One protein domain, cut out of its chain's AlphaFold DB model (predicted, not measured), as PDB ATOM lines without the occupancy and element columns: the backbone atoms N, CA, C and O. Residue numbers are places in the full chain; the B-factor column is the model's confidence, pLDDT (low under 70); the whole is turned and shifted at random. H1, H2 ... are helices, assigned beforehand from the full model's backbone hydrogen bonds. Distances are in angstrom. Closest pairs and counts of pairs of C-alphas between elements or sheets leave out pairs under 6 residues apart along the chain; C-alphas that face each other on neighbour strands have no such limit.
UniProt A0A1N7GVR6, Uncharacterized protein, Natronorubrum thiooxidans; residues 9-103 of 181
ATOM      1  N   LEU A   9     104.583 151.476 148.095       95.06
ATOM      2  CA  LEU A   9     105.818 151.867 147.425       95.06
ATOM      3  C   LEU A   9     106.750 150.676 147.193       95.06
ATOM      4  O   LEU A   9     107.318 150.566 146.113       95.06
ATOM      5  N   LEU A  10     106.863 149.769 148.165       95.75
ATOM      6  CA  LEU A  10     107.650 148.548 148.005       95.75
ATOM      7  C   LEU A  10     107.071 147.653 146.902       95.75
ATOM      8  O   LEU A  10     107.824 147.213 146.042       95.75
ATOM      9  N   ARG A  11     105.743 147.467 146.863       95.56
ATOM     10  CA  ARG A  11     105.073 146.715 145.782       95.56
ATOM     11  C   ARG A  11     105.358 147.325 144.411       95.56
ATOM     12  O   ARG A  11     105.767 146.615 143.503       95.56
ATOM     13  N   PHE A  12     105.236 148.650 144.295       95.69
ATOM     14  CA  PHE A  12     105.566 149.367 143.062       95.69
ATOM     15  C   PHE A  12     107.018 149.138 142.620       95.69
ATOM     16  O   PHE A  12     107.272 148.914 141.443       95.69
ATOM     17  N   VAL A  13     107.973 149.195 143.552       97.12
ATOM     18  CA  VAL A  13     109.398 148.981 143.255       97.12
ATOM     19  C   VAL A  13     109.659 147.555 142.797       97.12
ATOM     20  O   VAL A  13     110.357 147.361 141.806       97.12
ATOM     21  N   GLU A  14     109.082 146.566 143.478       96.31
ATOM     22  CA  GLU A  14     109.204 145.160 143.096       96.31
ATOM     23  C   GLU A  14     108.611 144.908 141.705       96.31
ATOM     24  O   GLU A  14     109.283 144.323 140.857       96.31
ATOM     25  N   GLU A  15     107.403 145.407 141.436       96.38
ATOM     26  CA  GLU A  15     106.754 145.304 140.125       96.38
ATOM     27  C   GLU A  15     107.581 145.987 139.031       96.38
ATOM     28  O   GLU A  15     107.911 145.356 138.026       96.38
ATOM     29  N   ALA A  16     108.001 147.238 139.242       96.81
ATOM     30  CA  ALA A  16     108.830 147.971 138.289       96.81
ATOM     31  C   ALA A  16     110.162 147.253 138.020       96.81
ATOM     32  O   ALA A  16     110.629 147.214 136.882       96.81
ATOM     33  N   PHE A  17     110.760 146.638 139.044       97.31
ATOM     34  CA  PHE A  17     111.996 145.873 138.902       97.31
ATOM     35  C   PHE A  17     111.788 144.591 138.090       97.31
ATOM     36  O   PHE A  17     112.626 144.260 137.249       97.31
ATOM     37  N   GLN A  18     110.663 143.893 138.277       96.81
ATOM     38  CA  GLN A  18     110.305 142.731 137.456       96.81
ATOM     39  C   GLN A  18     110.027 143.122 136.003       96.81
ATOM     40  O   GLN A  18     110.507 142.457 135.085       96.81
ATOM     41  N   LEU A  19     109.319 144.229 135.774       96.81
ATOM     42  CA  LEU A  19     109.094 144.754 134.428       96.81
ATOM     43  C   LEU A  19     110.413 145.132 133.748       96.81
ATOM     44  O   LEU A  19     110.645 144.745 132.604       96.81
ATOM     45  N   ALA A  20     111.321 145.796 134.466       97.19
ATOM     46  CA  ALA A  20     112.638 146.144 133.944       97.19
ATOM     47  C   ALA A  20     113.470 144.902 133.589       97.19
ATOM     48  O   ALA A  20     114.105 144.878 132.536       97.19
ATOM     49  N   LYS A  21     113.419 143.846 134.411       96.94
ATOM     50  CA  LYS A  21     114.071 142.558 134.117       96.94
ATOM     51  C   LYS A  21     113.570 141.906 132.834       96.94
ATOM     52  O   LYS A  21     114.360 141.281 132.135       96.94
ATOM     53  N   ARG A  22     112.277 142.043 132.538       96.19
ATOM     54  CA  ARG A  22     111.660 141.512 131.313       96.19
ATOM     55  C   ARG A  22     111.950 142.387 130.093       96.19
ATOM     56  O   ARG A  22     112.036 141.861 128.991       96.19
ATOM     57  N   ALA A  23     112.092 143.699 130.286       94.50
ATOM     58  CA  ALA A  23     112.250 144.658 129.198       94.50
ATOM     59  C   ALA A  23     113.690 144.789 128.683       94.50
ATOM     60  O   ALA A  23     113.882 145.028 127.494       94.50
ATOM     61  N   VAL A  24     114.700 144.684 129.556       95.19
ATOM     62  CA  VAL A  24     116.098 144.949 129.181       95.19
ATOM     63  C   VAL A  24     117.080 143.947 129.774       95.19
ATOM     64  O   VAL A  24     116.861 143.368 130.840       95.19
ATOM     65  N   ALA A  25     118.228 143.799 129.111       95.00
ATOM     66  CA  ALA A  25     119.368 143.079 129.663       95.00
ATOM     67  C   ALA A  25     119.866 143.726 130.970       95.00
ATOM     68  O   ALA A  25     119.650 144.908 131.236       95.00
ATOM     69  N   ARG A  26     120.579 142.954 131.796       95.25
ATOM     70  CA  ARG A  26     121.091 143.430 133.095       95.25
ATOM     71  C   ARG A  26     122.037 144.628 132.962       95.25
ATOM     72  O   ARG A  26     122.000 145.535 133.793       95.25
ATOM     73  N   TYR A  27     122.858 144.639 131.920       94.38
ATOM     74  CA  TYR A  27     123.827 145.690 131.625       94.38
ATOM     75  C   TYR A  27     123.738 146.083 130.152       94.38
ATOM     76  O   TYR A  27     123.330 145.275 129.324       94.38
ATOM     77  N   SER A  28     124.149 147.310 129.822       87.62
ATOM     78  CA  SER A  28     124.108 147.813 128.441       87.62
ATOM     79  C   SER A  28     125.077 147.085 127.509       87.62
ATOM     80  O   SER A  28     124.820 146.972 126.319       87.62
ATOM     81  N   SER A  29     126.215 146.628 128.034       91.25
ATOM     82  CA  SER A  29     127.219 145.869 127.288       91.25
ATOM     83  C   SER A  29     128.172 145.140 128.236       91.25
ATOM     84  O   SER A  29     128.255 145.464 129.429       91.25
ATOM     85  N   LYS A  30     128.951 144.198 127.684       89.44
ATOM     86  CA  LYS A  30     130.019 143.475 128.397       89.44
ATOM     87  C   LYS A  30     131.062 144.419 129.014       89.44
ATOM     88  O   LYS A  30     131.533 144.160 130.114       89.44
ATOM     89  N   PHE A  31     131.365 145.529 128.336       88.62
ATOM     90  CA  PHE A  31     132.375 146.521 128.737       88.62
ATOM     91  C   PHE A  31     131.834 147.642 129.635       88.62
ATOM     92  O   PHE A  31     132.539 148.604 129.936       88.62
ATOM     93  N   SER A  32     130.562 147.574 130.034       87.62
ATOM     94  CA  SER A  32     130.013 148.555 130.966       87.62
ATOM     95  C   SER A  32     130.713 148.464 132.328       87.62
ATOM     96  O   SER A  32     131.245 147.425 132.703       87.62
ATOM     97  N   LYS A  33     130.677 149.545 133.116       86.94
ATOM     98  CA  LYS A  33     131.299 149.579 134.454       86.94
ATOM     99  C   LYS A  33     130.664 148.611 135.463       86.94
ATOM    100  O   LYS A  33     131.177 148.489 136.564       86.94
ATOM    101  N   GLN A  34     129.504 148.031 135.141       89.81
ATOM    102  CA  GLN A  34     128.724 147.086 135.957       89.81
ATOM    103  C   GLN A  34     128.381 147.507 137.404       89.81
ATOM    104  O   GLN A  34     127.751 146.737 138.122       89.81
ATOM    105  N   ARG A  35     128.678 148.754 137.802       91.38
ATOM    106  CA  ARG A  35     128.339 149.339 139.114       91.38
ATOM    107  C   ARG A  35     126.835 149.386 139.391       91.38
ATOM    108  O   ARG A  35     126.409 149.176 140.514       91.38
ATOM    109  N   TYR A  36     126.045 149.649 138.352       94.12
ATOM    110  CA  TYR A  36     124.586 149.681 138.405       94.12
ATOM    111  C   TYR A  36     124.020 148.898 137.228       94.12
ATOM    112  O   TYR A  36     124.513 149.004 136.101       94.12
ATOM    113  N   THR A  37     122.963 148.138 137.481       95.81
ATOM    114  CA  THR A  37     122.209 147.445 136.429       95.81
ATOM    115  C   THR A  37     121.283 148.418 135.697       95.81
ATOM    116  O   THR A  37     120.884 149.454 136.238       95.81
ATOM    117  N   LEU A  38     120.901 148.095 134.460       95.75
ATOM    118  CA  LEU A  38     119.853 148.847 133.757       95.75
ATOM    119  C   LEU A  38     118.519 148.764 134.508       95.75
ATOM    120  O   LEU A  38     117.797 149.755 134.579       95.75
ATOM    121  N   HIS A  39     118.243 147.623 135.149       97.06
ATOM    122  CA  HIS A  39     117.051 147.420 135.975       97.06
ATOM    123  C   HIS A  39     116.974 148.439 137.114       97.06
ATOM    124  O   HIS A  39     115.955 149.104 137.273       97.06
ATOM    125  N   GLN A  40     118.072 148.621 137.853       96.81
ATOM    126  CA  GLN A  40     118.158 149.616 138.927       96.81
ATOM    127  C   GLN A  40     117.945 151.039 138.405       96.81
ATOM    128  O   GLN A  40     117.160 151.784 138.983       96.81
ATOM    129  N   HIS A  41     118.595 151.416 137.298       96.38
ATOM    130  CA  HIS A  41     118.411 152.752 136.726       96.38
ATOM    131  C   HIS A  41     116.955 153.022 136.339       96.38
ATOM    132  O   HIS A  41     116.429 154.078 136.682       96.38
ATOM    133  N   ILE A  42     116.298 152.071 135.669       96.94
ATOM    134  CA  ILE A  42     114.891 152.200 135.270       96.94
ATOM    135  C   ILE A  42     114.010 152.413 136.503       96.94
ATOM    136  O   ILE A  42     113.248 153.376 136.546       96.94
ATOM    137  N   VAL A  43     114.151 151.579 137.538       97.31
ATOM    138  CA  VAL A  43     113.307 151.696 138.737       97.31
ATOM    139  C   VAL A  43     113.557 152.999 139.491       97.31
ATOM    140  O   VAL A  43     112.603 153.624 139.949       97.31
ATOM    141  N   LEU A  44     114.804 153.467 139.573       96.69
ATOM    142  CA  LEU A  44     115.120 154.762 140.182       96.69
ATOM    143  C   LEU A  44     114.499 155.933 139.406       96.69
ATOM    144  O   LEU A  44     113.983 156.870 140.013       96.69
ATOM    145  N   LEU A  45     114.484 155.866 138.073       96.56
ATOM    146  CA  LEU A  45     113.803 156.855 137.235       96.56
ATOM    147  C   LEU A  45     112.282 156.810 137.434       96.56
ATOM    148  O   LEU A  45     111.652 157.858 137.582       96.56
ATOM    149  N   CYS A  46     111.691 155.617 137.526       95.81
ATOM    150  CA  CYS A  46     110.273 155.450 137.847       95.81
ATOM    151  C   CYS A  46     109.931 155.990 139.246       95.81
ATOM    152  O   CYS A  46     108.914 156.663 139.414       95.81
ATOM    153  N   LEU A  47     110.787 155.749 140.243       95.88
ATOM    154  CA  LEU A  47     110.637 156.276 141.600       95.88
ATOM    155  C   LEU A  47     110.698 157.802 141.632       95.88
ATOM    156  O   LEU A  47     109.849 158.418 142.274       95.88
ATOM    157  N   LYS A  48     111.644 158.404 140.900       95.69
ATOM    158  CA  LYS A  48     111.734 159.861 140.737       95.69
ATOM    159  C   LYS A  48     110.403 160.444 140.260       95.69
ATOM    160  O   LYS A  48     109.887 161.381 140.862       95.69
ATOM    161  N   VAL A  49     109.849 159.880 139.183       95.06
ATOM    162  CA  VAL A  49     108.581 160.344 138.600       95.06
ATOM    163  C   VAL A  49     107.430 160.129 139.578       95.06
ATOM    164  O   VAL A  49     106.653 161.045 139.821       95.06
ATOM    165  N   ARG A  50     107.348 158.950 140.203       94.19
ATOM    166  CA  ARG A  50     106.261 158.607 141.127       94.19
ATOM    167  C   ARG A  50     106.241 159.468 142.389       94.19
ATOM    168  O   ARG A  50     105.157 159.786 142.870       94.19
ATOM    169  N   LYS A  51     107.408 159.809 142.937       93.50
ATOM    170  CA  LYS A  51     107.520 160.692 144.109       93.50
ATOM    171  C   LYS A  51     107.526 162.177 143.733       93.50
ATOM    172  O   LYS A  51     107.524 163.008 144.630       93.50
ATOM    173  N   ASN A  52     107.525 162.505 142.439       94.44
ATOM    174  CA  ASN A  52     107.680 163.867 141.930       94.44
ATOM    175  C   ASN A  52     108.927 164.575 142.498       94.44
ATOM    176  O   ASN A  52     108.892 165.748 142.867       94.44
ATOM    177  N   THR A  53     110.037 163.842 142.604       93.44
ATOM    178  CA  THR A  53     111.285 164.343 143.192       93.44
ATOM    179  C   THR A  53     112.281 164.774 142.126       93.44
ATOM    180  O   THR A  53     112.199 164.428 140.940       93.44
ATOM    181  N   THR A  54     113.279 165.547 142.548       92.44
ATOM    182  CA  THR A  54     114.413 165.870 141.685       92.44
ATOM    183  C   THR A  54     115.447 164.747 141.718       92.44
ATOM    184  O   THR A  54     115.502 163.935 142.641       92.44
ATOM    185  N   TYR A  55     116.344 164.733 140.733       90.50
ATOM    186  CA  TYR A  55     117.479 163.811 140.738       90.50
ATOM    187  C   TYR A  55     118.448 164.020 141.922       90.50
ATOM    188  O   TYR A  55     119.271 163.144 142.178       90.50
ATOM    189  N   ARG A  56     118.394 165.174 142.608       89.06
ATOM    190  CA  ARG A  56     119.203 165.463 143.806       89.06
ATOM    191  C   ARG A  56     118.546 164.926 145.072       89.06
ATOM    192  O   ARG A  56     119.235 164.372 145.913       89.06
ATOM    193  N   THR A  57     117.230 165.081 145.172       92.56
ATOM    194  CA  THR A  57     116.453 164.700 146.356       92.56
ATOM    195  C   THR A  57     116.247 163.189 146.440       92.56
ATOM    196  O   THR A  57     116.235 162.630 147.526       92.56
ATOM    197  N   LEU A  58     116.127 162.501 145.297       93.19
ATOM    198  CA  LEU A  58     115.858 161.062 145.296       93.19
ATOM    199  C   LEU A  58     116.931 160.232 146.035       93.19
ATOM    200  O   LEU A  58     116.537 159.406 146.856       93.19
ATOM    201  N   PRO A  59     118.249 160.380 145.773       91.38
ATOM    202  CA  PRO A  59     119.260 159.616 146.506       91.38
ATOM    203  C   PRO A  59     119.240 159.881 148.012       91.38
ATOM    204  O   PRO A  59     119.407 158.935 148.772       91.38
ATOM    205  N   ASP A  60     118.999 161.129 148.417       91.06
ATOM    206  CA  ASP A  60     118.916 161.539 149.821       91.06
ATOM    207  C   ASP A  60     117.757 160.833 150.537       91.06
ATOM    208  O   ASP A  60     117.954 160.132 151.521       91.06
ATOM    209  N   GLU A  61     116.561 160.848 149.942       92.38
ATOM    210  CA  GLU A  61     115.415 160.099 150.471       92.38
ATOM    211  C   GLU A  61     115.665 158.587 150.533       92.38
ATOM    212  O   GLU A  61     115.154 157.907 151.420       92.38
ATOM    213  N   LEU A  62     116.434 158.028 149.593       93.88
ATOM    214  CA  LEU A  62     116.731 156.596 149.585       93.88
ATOM    215  C   LEU A  62     117.643 156.168 150.741       93.88
ATOM    216  O   LEU A  62     117.622 154.982 151.089       93.88
ATOM    217  N   ILE A  63     118.397 157.089 151.354       93.38
ATOM    218  CA  ILE A  63     119.163 156.822 152.585       93.38
ATOM    219  C   ILE A  63     118.205 156.332 153.676       93.38
ATOM    220  O   ILE A  63     118.415 155.254 154.237       93.38
ATOM    221  N   GLU A  64     117.074 157.011 153.843       94.06
ATOM    222  CA  GLU A  64     116.040 156.693 154.837       94.06
ATOM    223  C   GLU A  64     115.149 155.494 154.454       94.06
ATOM    224  O   GLU A  64     114.225 155.121 155.176       94.06
ATOM    225  N   MET A  65     115.394 154.853 153.303       94.50
ATOM    226  CA  MET A  65     114.520 153.808 152.752       94.50
ATOM    227  C   MET A  65     115.263 152.487 152.477       94.50
ATOM    228  O   MET A  65     115.299 152.018 151.331       94.50
ATOM    229  N   PRO A  66     115.831 151.824 153.503       93.75
ATOM    230  CA  PRO A  66     116.616 150.599 153.328       93.75
ATOM    231  C   PRO A  66     115.813 149.462 152.683       93.75
ATOM    232  O   PRO A  66     116.327 148.773 151.809       93.75
ATOM    233  N   CYS A  67     114.523 149.311 153.008       93.31
ATOM    234  CA  CYS A  67     113.670 148.285 152.395       93.31
ATOM    235  C   CYS A  67     113.556 148.441 150.869       93.31
ATOM    236  O   CYS A  67     113.548 147.452 150.139       93.31
ATOM    237  N   ILE A  68     113.497 149.685 150.378       95.19
ATOM    238  CA  ILE A  68     113.422 149.984 148.943       95.19
ATOM    239  C   ILE A  68     114.768 149.722 148.264       95.19
ATOM    240  O   ILE A  68     114.804 149.122 147.190       95.19
ATOM    241  N   ARG A  69     115.879 150.111 148.905       95.69
ATOM    242  CA  ARG A  69     117.235 149.813 148.415       95.69
ATOM    243  C   ARG A  69     117.473 148.304 148.303       95.69
ATOM    244  O   ARG A  69     117.929 147.836 147.259       95.69
ATOM    245  N   ASN A  70     117.076 147.551 149.327       94.69
ATOM    246  CA  ASN A  70     117.217 146.096 149.376       94.69
ATOM    247  C   ASN A  70     116.398 145.402 148.280       94.69
ATOM    248  O   ASN A  70     116.912 144.508 147.616       94.69
ATOM    249  N   ALA A  71     115.172 145.862 148.006       94.94
ATOM    250  CA  ALA A  71     114.331 145.298 146.943       94.94
ATOM    251  C   ALA A  71     114.975 145.372 145.542       94.94
ATOM    252  O   ALA A  71     114.721 144.523 144.688       94.94
ATOM    253  N   MET A  72     115.837 146.367 145.307       94.31
ATOM    254  CA  MET A  72     116.574 146.552 144.050       94.31
ATOM    255  C   MET A  72     118.020 146.031 144.106       94.31
ATOM    256  O   MET A  72     118.758 146.174 143.126       94.31
ATOM    257  N   ASN A  73     118.447 145.449 145.234       93.75
ATOM    258  CA  ASN A  73     119.839 145.088 145.522       93.75
ATOM    259  C   ASN A  73     120.814 146.259 145.300       93.75
ATOM    260  O   ASN A  73     121.848 146.116 144.644       93.75
ATOM    261  N   LEU A  74     120.433 147.452 145.763       93.50
ATOM    262  CA  LEU A  74     121.208 148.673 145.572       93.50
ATOM    263  C   LEU A  74     122.263 148.805 146.682       93.50
ATOM    264  O   LEU A  74     121.938 149.200 147.799       93.50
ATOM    265  N   THR A  75     123.515 148.462 146.369       89.94
ATOM    266  CA  THR A  75     124.646 148.515 147.316       89.94
ATOM    267  C   THR A  75     125.142 149.936 147.565       89.94
ATOM    268  O   THR A  75     125.524 150.280 148.678       89.94
ATOM    269  N   GLU A  76     125.107 150.776 146.534       91.62
ATOM    270  CA  GLU A  76     125.568 152.159 146.573       91.62
ATOM    271  C   GLU A  76     124.502 153.083 145.989       91.62
ATOM    272  O   GLU A  76     123.734 152.689 145.113       91.62
ATOM    273  N   LEU A  77     124.443 154.326 146.460       92.31
ATOM    274  CA  LEU A  77     123.497 155.306 145.935       92.31
ATOM    275  C   LEU A  77     124.083 156.034 144.717       92.31
ATOM    276  O   LEU A  77     125.197 156.565 144.788       92.31
ATOM    277  N   PRO A  78     123.348 156.113 143.591       91.50
ATOM    278  CA  PRO A  78     123.830 156.832 142.427       91.50
ATOM    279  C   PRO A  78     123.793 158.336 142.667       91.50
ATOM    280  O   PRO A  78     122.782 158.906 143.070       91.50
ATOM    281  N   VAL A  79     124.892 158.999 142.318       90.19
ATOM    282  CA  VAL A  79     124.957 160.462 142.277       90.19
ATOM    283  C   VAL A  79     124.052 160.987 141.154       90.19
ATOM    284  O   VAL A  79     123.918 160.333 140.117       90.19
ATOM    285  N   LEU A  80     123.514 162.202 141.317       90.12
ATOM    286  CA  LEU A  80     122.724 162.974 140.340       90.12
ATOM    287  C   LEU A  80     123.091 162.697 138.870       90.12
ATOM    288  O   LEU A  80     122.245 162.327 138.057       90.12
ATOM    289  N   SER A  81     124.368 162.873 138.521       91.25
ATOM    290  CA  SER A  81     124.839 162.774 137.136       91.25
ATOM    291  C   SER A  81     124.720 161.360 136.559       91.25
ATOM    292  O   SER A  81     124.584 161.213 135.344       91.25
ATOM    293  N   THR A  82     124.723 160.329 137.407       92.81
ATOM    294  CA  THR A  82     124.539 158.928 137.011       92.81
ATOM    295  C   THR A  82     123.120 158.703 136.509       92.81
ATOM    296  O   THR A  82     122.951 158.173 135.414       92.81
ATOM    297  N   LEU A  83     122.108 159.178 137.245       92.69
ATOM    298  CA  LEU A  83     120.705 159.057 136.837       92.69
ATOM    299  C   LEU A  83     120.402 159.868 135.575       92.69
ATOM    300  O   LEU A  83     119.757 159.351 134.666       92.69
ATOM    301  N   CYS A  84     120.926 161.096 135.471       93.12
ATOM    302  CA  CYS A  84     120.765 161.907 134.261       93.12
ATOM    303  C   CYS A  84     121.375 161.220 133.029       93.12
ATOM    304  O   CYS A  84     120.741 161.133 131.980       93.12
ATOM    305  N   LYS A  85     122.602 160.695 133.152       93.44
ATOM    306  CA  LYS A  85     123.269 159.976 132.055       93.44
ATOM    307  C   LYS A  85     122.567 158.665 131.723       93.44
ATOM    308  O   LYS A  85     122.522 158.306 130.554       93.44
ATOM    309  N   ALA A  86     122.044 157.955 132.721       93.31
ATOM    310  CA  ALA A  86     121.286 156.731 132.502       93.31
ATOM    311  C   ALA A  86     120.002 157.012 131.716       93.31
ATOM    312  O   ALA A  86     119.762 156.340 130.721       93.31
ATOM    313  N   PHE A  87     119.243 158.046 132.091       93.31
ATOM    314  CA  PHE A  87     118.047 158.459 131.353       93.31
ATOM    315  C   PHE A  87     118.360 158.783 129.888       93.31
ATOM    316  O   PHE A  87     117.722 158.240 128.996       93.31
ATOM    317  N   ASN A  88     119.402 159.582 129.637       92.50
ATOM    318  CA  ASN A  88     119.792 159.969 128.276       92.50
ATOM    319  C   ASN A  88     120.281 158.798 127.405       92.50
ATOM    320  O   ASN A  88     120.367 158.949 126.192       92.50
ATOM    321  N   ARG A  89     120.659 157.665 128.009       92.38
ATOM    322  CA  ARG A  89     121.112 156.456 127.302       92.38
ATOM    323  C   ARG A  89     119.991 155.451 127.052       92.38
ATOM    324  O   ARG A  89     120.229 154.468 126.362       92.38
ATOM    325  N   LEU A  90     118.833 155.627 127.684       92.38
ATOM    326  CA  LEU A  90     117.701 154.728 127.510       92.38
ATOM    327  C   LEU A  90     116.895 155.176 126.298       92.38
ATOM    328  O   LEU A  90     116.283 156.245 126.309       92.38
ATOM    329  N   ASP A  91     116.877 154.328 125.277       90.50
ATOM    330  CA  ASP A  91     116.128 154.592 124.059       90.50
ATOM    331  C   ASP A  91     114.617 154.565 124.303       90.50
ATOM    332  O   ASP A  91     114.100 153.853 125.169       90.50
ATOM    333  N   MET A  92     113.878 155.303 123.470       88.62
ATOM    334  CA  MET A  92     112.411 155.319 123.502       88.62
ATOM    335  C   MET A  92     111.797 153.921 123.363       88.62
ATOM    336  O   MET A  92     110.747 153.665 123.948       88.62
ATOM    337  N   ALA A  93     112.455 153.010 122.639       90.69
ATOM    338  CA  ALA A  93     112.019 151.624 122.508       90.69
ATOM    339  C   ALA A  93     111.892 150.929 123.875       90.69
ATOM    340  O   ALA A  93     110.882 150.279 124.138       90.69
ATOM    341  N   VAL A  94     112.849 151.147 124.786       93.25
ATOM    342  CA  VAL A  94     112.812 150.579 126.143       93.25
ATOM    343  C   VAL A  94     111.590 151.079 126.909       93.25
ATOM    344  O   VAL A  94     110.870 150.286 127.515       93.25
ATOM    345  N   TRP A  95     111.314 152.383 126.848       93.56
ATOM    346  CA  TRP A  95     110.153 152.974 127.516       93.56
ATOM    347  C   TRP A  95     108.828 152.460 126.952       93.56
ATOM    348  O   TRP A  95     107.906 152.200 127.724       93.56
ATOM    349  N   ARG A  96     108.735 152.244 125.634       93.00
ATOM    350  CA  ARG A  96     107.539 151.657 125.004       93.00
ATOM    351  C   ARG A  96     107.339 150.193 125.390       93.00
ATOM    352  O   ARG A  96     106.216 149.801 125.684       93.00
ATOM    353  N   VAL A  97     108.410 149.399 125.458       94.56
ATOM    354  CA  VAL A  97     108.329 148.011 125.947       94.56
ATOM    355  C   VAL A  97     107.839 147.982 127.395       94.56
ATOM    356  O   VAL A  97     106.922 147.229 127.714       94.56
ATOM    357  N   LEU A  98     108.395 148.831 128.264       95.31
ATOM    358  CA  LEU A  98     107.946 148.948 129.654       95.31
ATOM    359  C   LEU A  98     106.475 149.364 129.755       95.31
ATOM    360  O   LEU A  98     105.740 148.772 130.544       95.31
ATOM    361  N   LEU A  99     106.042 150.333 128.942       94.31
ATOM    362  CA  LEU A  99     104.646 150.763 128.869       94.31
ATOM    363  C   LEU A  99     103.737 149.589 128.491       94.31
ATOM    364  O   LEU A  99     102.829 149.265 129.250       94.31
ATOM    365  N   ASN A 100     104.044 148.881 127.402       93.56
ATOM    366  CA  ASN A 100     103.265 147.729 126.943       93.56
ATOM    367  C   ASN A 100     103.170 146.627 128.006       93.56
ATOM    368  O   ASN A 100     102.090 146.089 128.260       93.56
ATOM    369  N   LEU A 101     104.286 146.312 128.673       94.88
ATOM    370  CA  LEU A 101     104.280 145.334 129.760       94.88
ATOM    371  C   LEU A 101     103.440 145.816 130.949       94.88
ATOM    372  O   LEU A 101     102.708 145.018 131.526       94.88
ATOM    373  N   SER A 102     103.497 147.102 131.300       94.00
ATOM    374  CA  SER A 102     102.680 147.652 132.389       94.00
ATOM    375  C   SER A 102     101.185 147.649 132.062       94.00
ATOM    376  O   SER A 102     100.375 147.302 132.915       94.00
ATOM    377  N   VAL A 103     100.823 147.941 130.810       93.25
ATOM    378  CA  VAL A 103      99.440 147.915 130.321       93.25
ATOM    379  C   VAL A 103      98.856 146.507 130.400       93.25
ATOM    380  O   VAL A 103      97.694 146.356 130.766       93.25
TER     381      VAL A 103
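Overview. This is residues 9 to 103 of the 181 residues of an uncharacterized protein of Natronorubrum thiooxidans (UniProt A0A1N7GVR6). What is the shape? The hairpin of H1 and H2 makes the core, with H2 in the middle between H1 and H5. H4 packs on H1's first residues, H6 crosses its last ones, and H3 lies at the same end as H4. What is it made of? The printed part has 95 residues with six named helices, H1 to H6 in order, and no named strand: all helix, compact, with a radius of gyration of the C-alphas of 12.5 A and spans of 32 by 32 by 21 A.

Along the chain. Where is the longest helix? H1 is residues 9 to 23, 20.6 A long, from C-alpha 9 at (105.818, 151.867, 147.425). Where are the others? H2 is residues 38 to 51, 20.0 A; H3 57 to 63; H4 66 to 71; H5 80 to 89, 14.7 A; and H6 92 to 103, 16.4 A, ending at C-alpha 103, (99.440, 147.915, 130.321).

Arrangement. What touches the hub, H1? H2 touches it at a steep tilt of 39 degrees, opposite ways, the closest C-alphas being those of Ala 20 and His 39, 5.0 A apart. Residues 9 to 14 touch H4, closest at C-alphas Leu 10 and Ile 68, 6.0 A; residues 19 to 23 touch H6, closest at C-alphas Ala 23 and Leu 98, 6.1 A. What about H5 and H3? Residues 41 to 45 of H2 touch H5, closest at C-alphas His 41 and Ala 86, 6.5 A. H3 is close to but not clearly touching H2, H4 and H5, and apart from H1. Are the backbones complete? In all six helices every O i to N i+4 pair is within hydrogen-bond range.

Size, cuts and confidence. How large is it? The C-alphas farthest apart, Lys 30 and Asn 52, are 33.1 A apart. Which link is long? H1 to H2, residues 24 to 37; the printed part has no cut. Is confidence low anywhere? No printed residue is under 70.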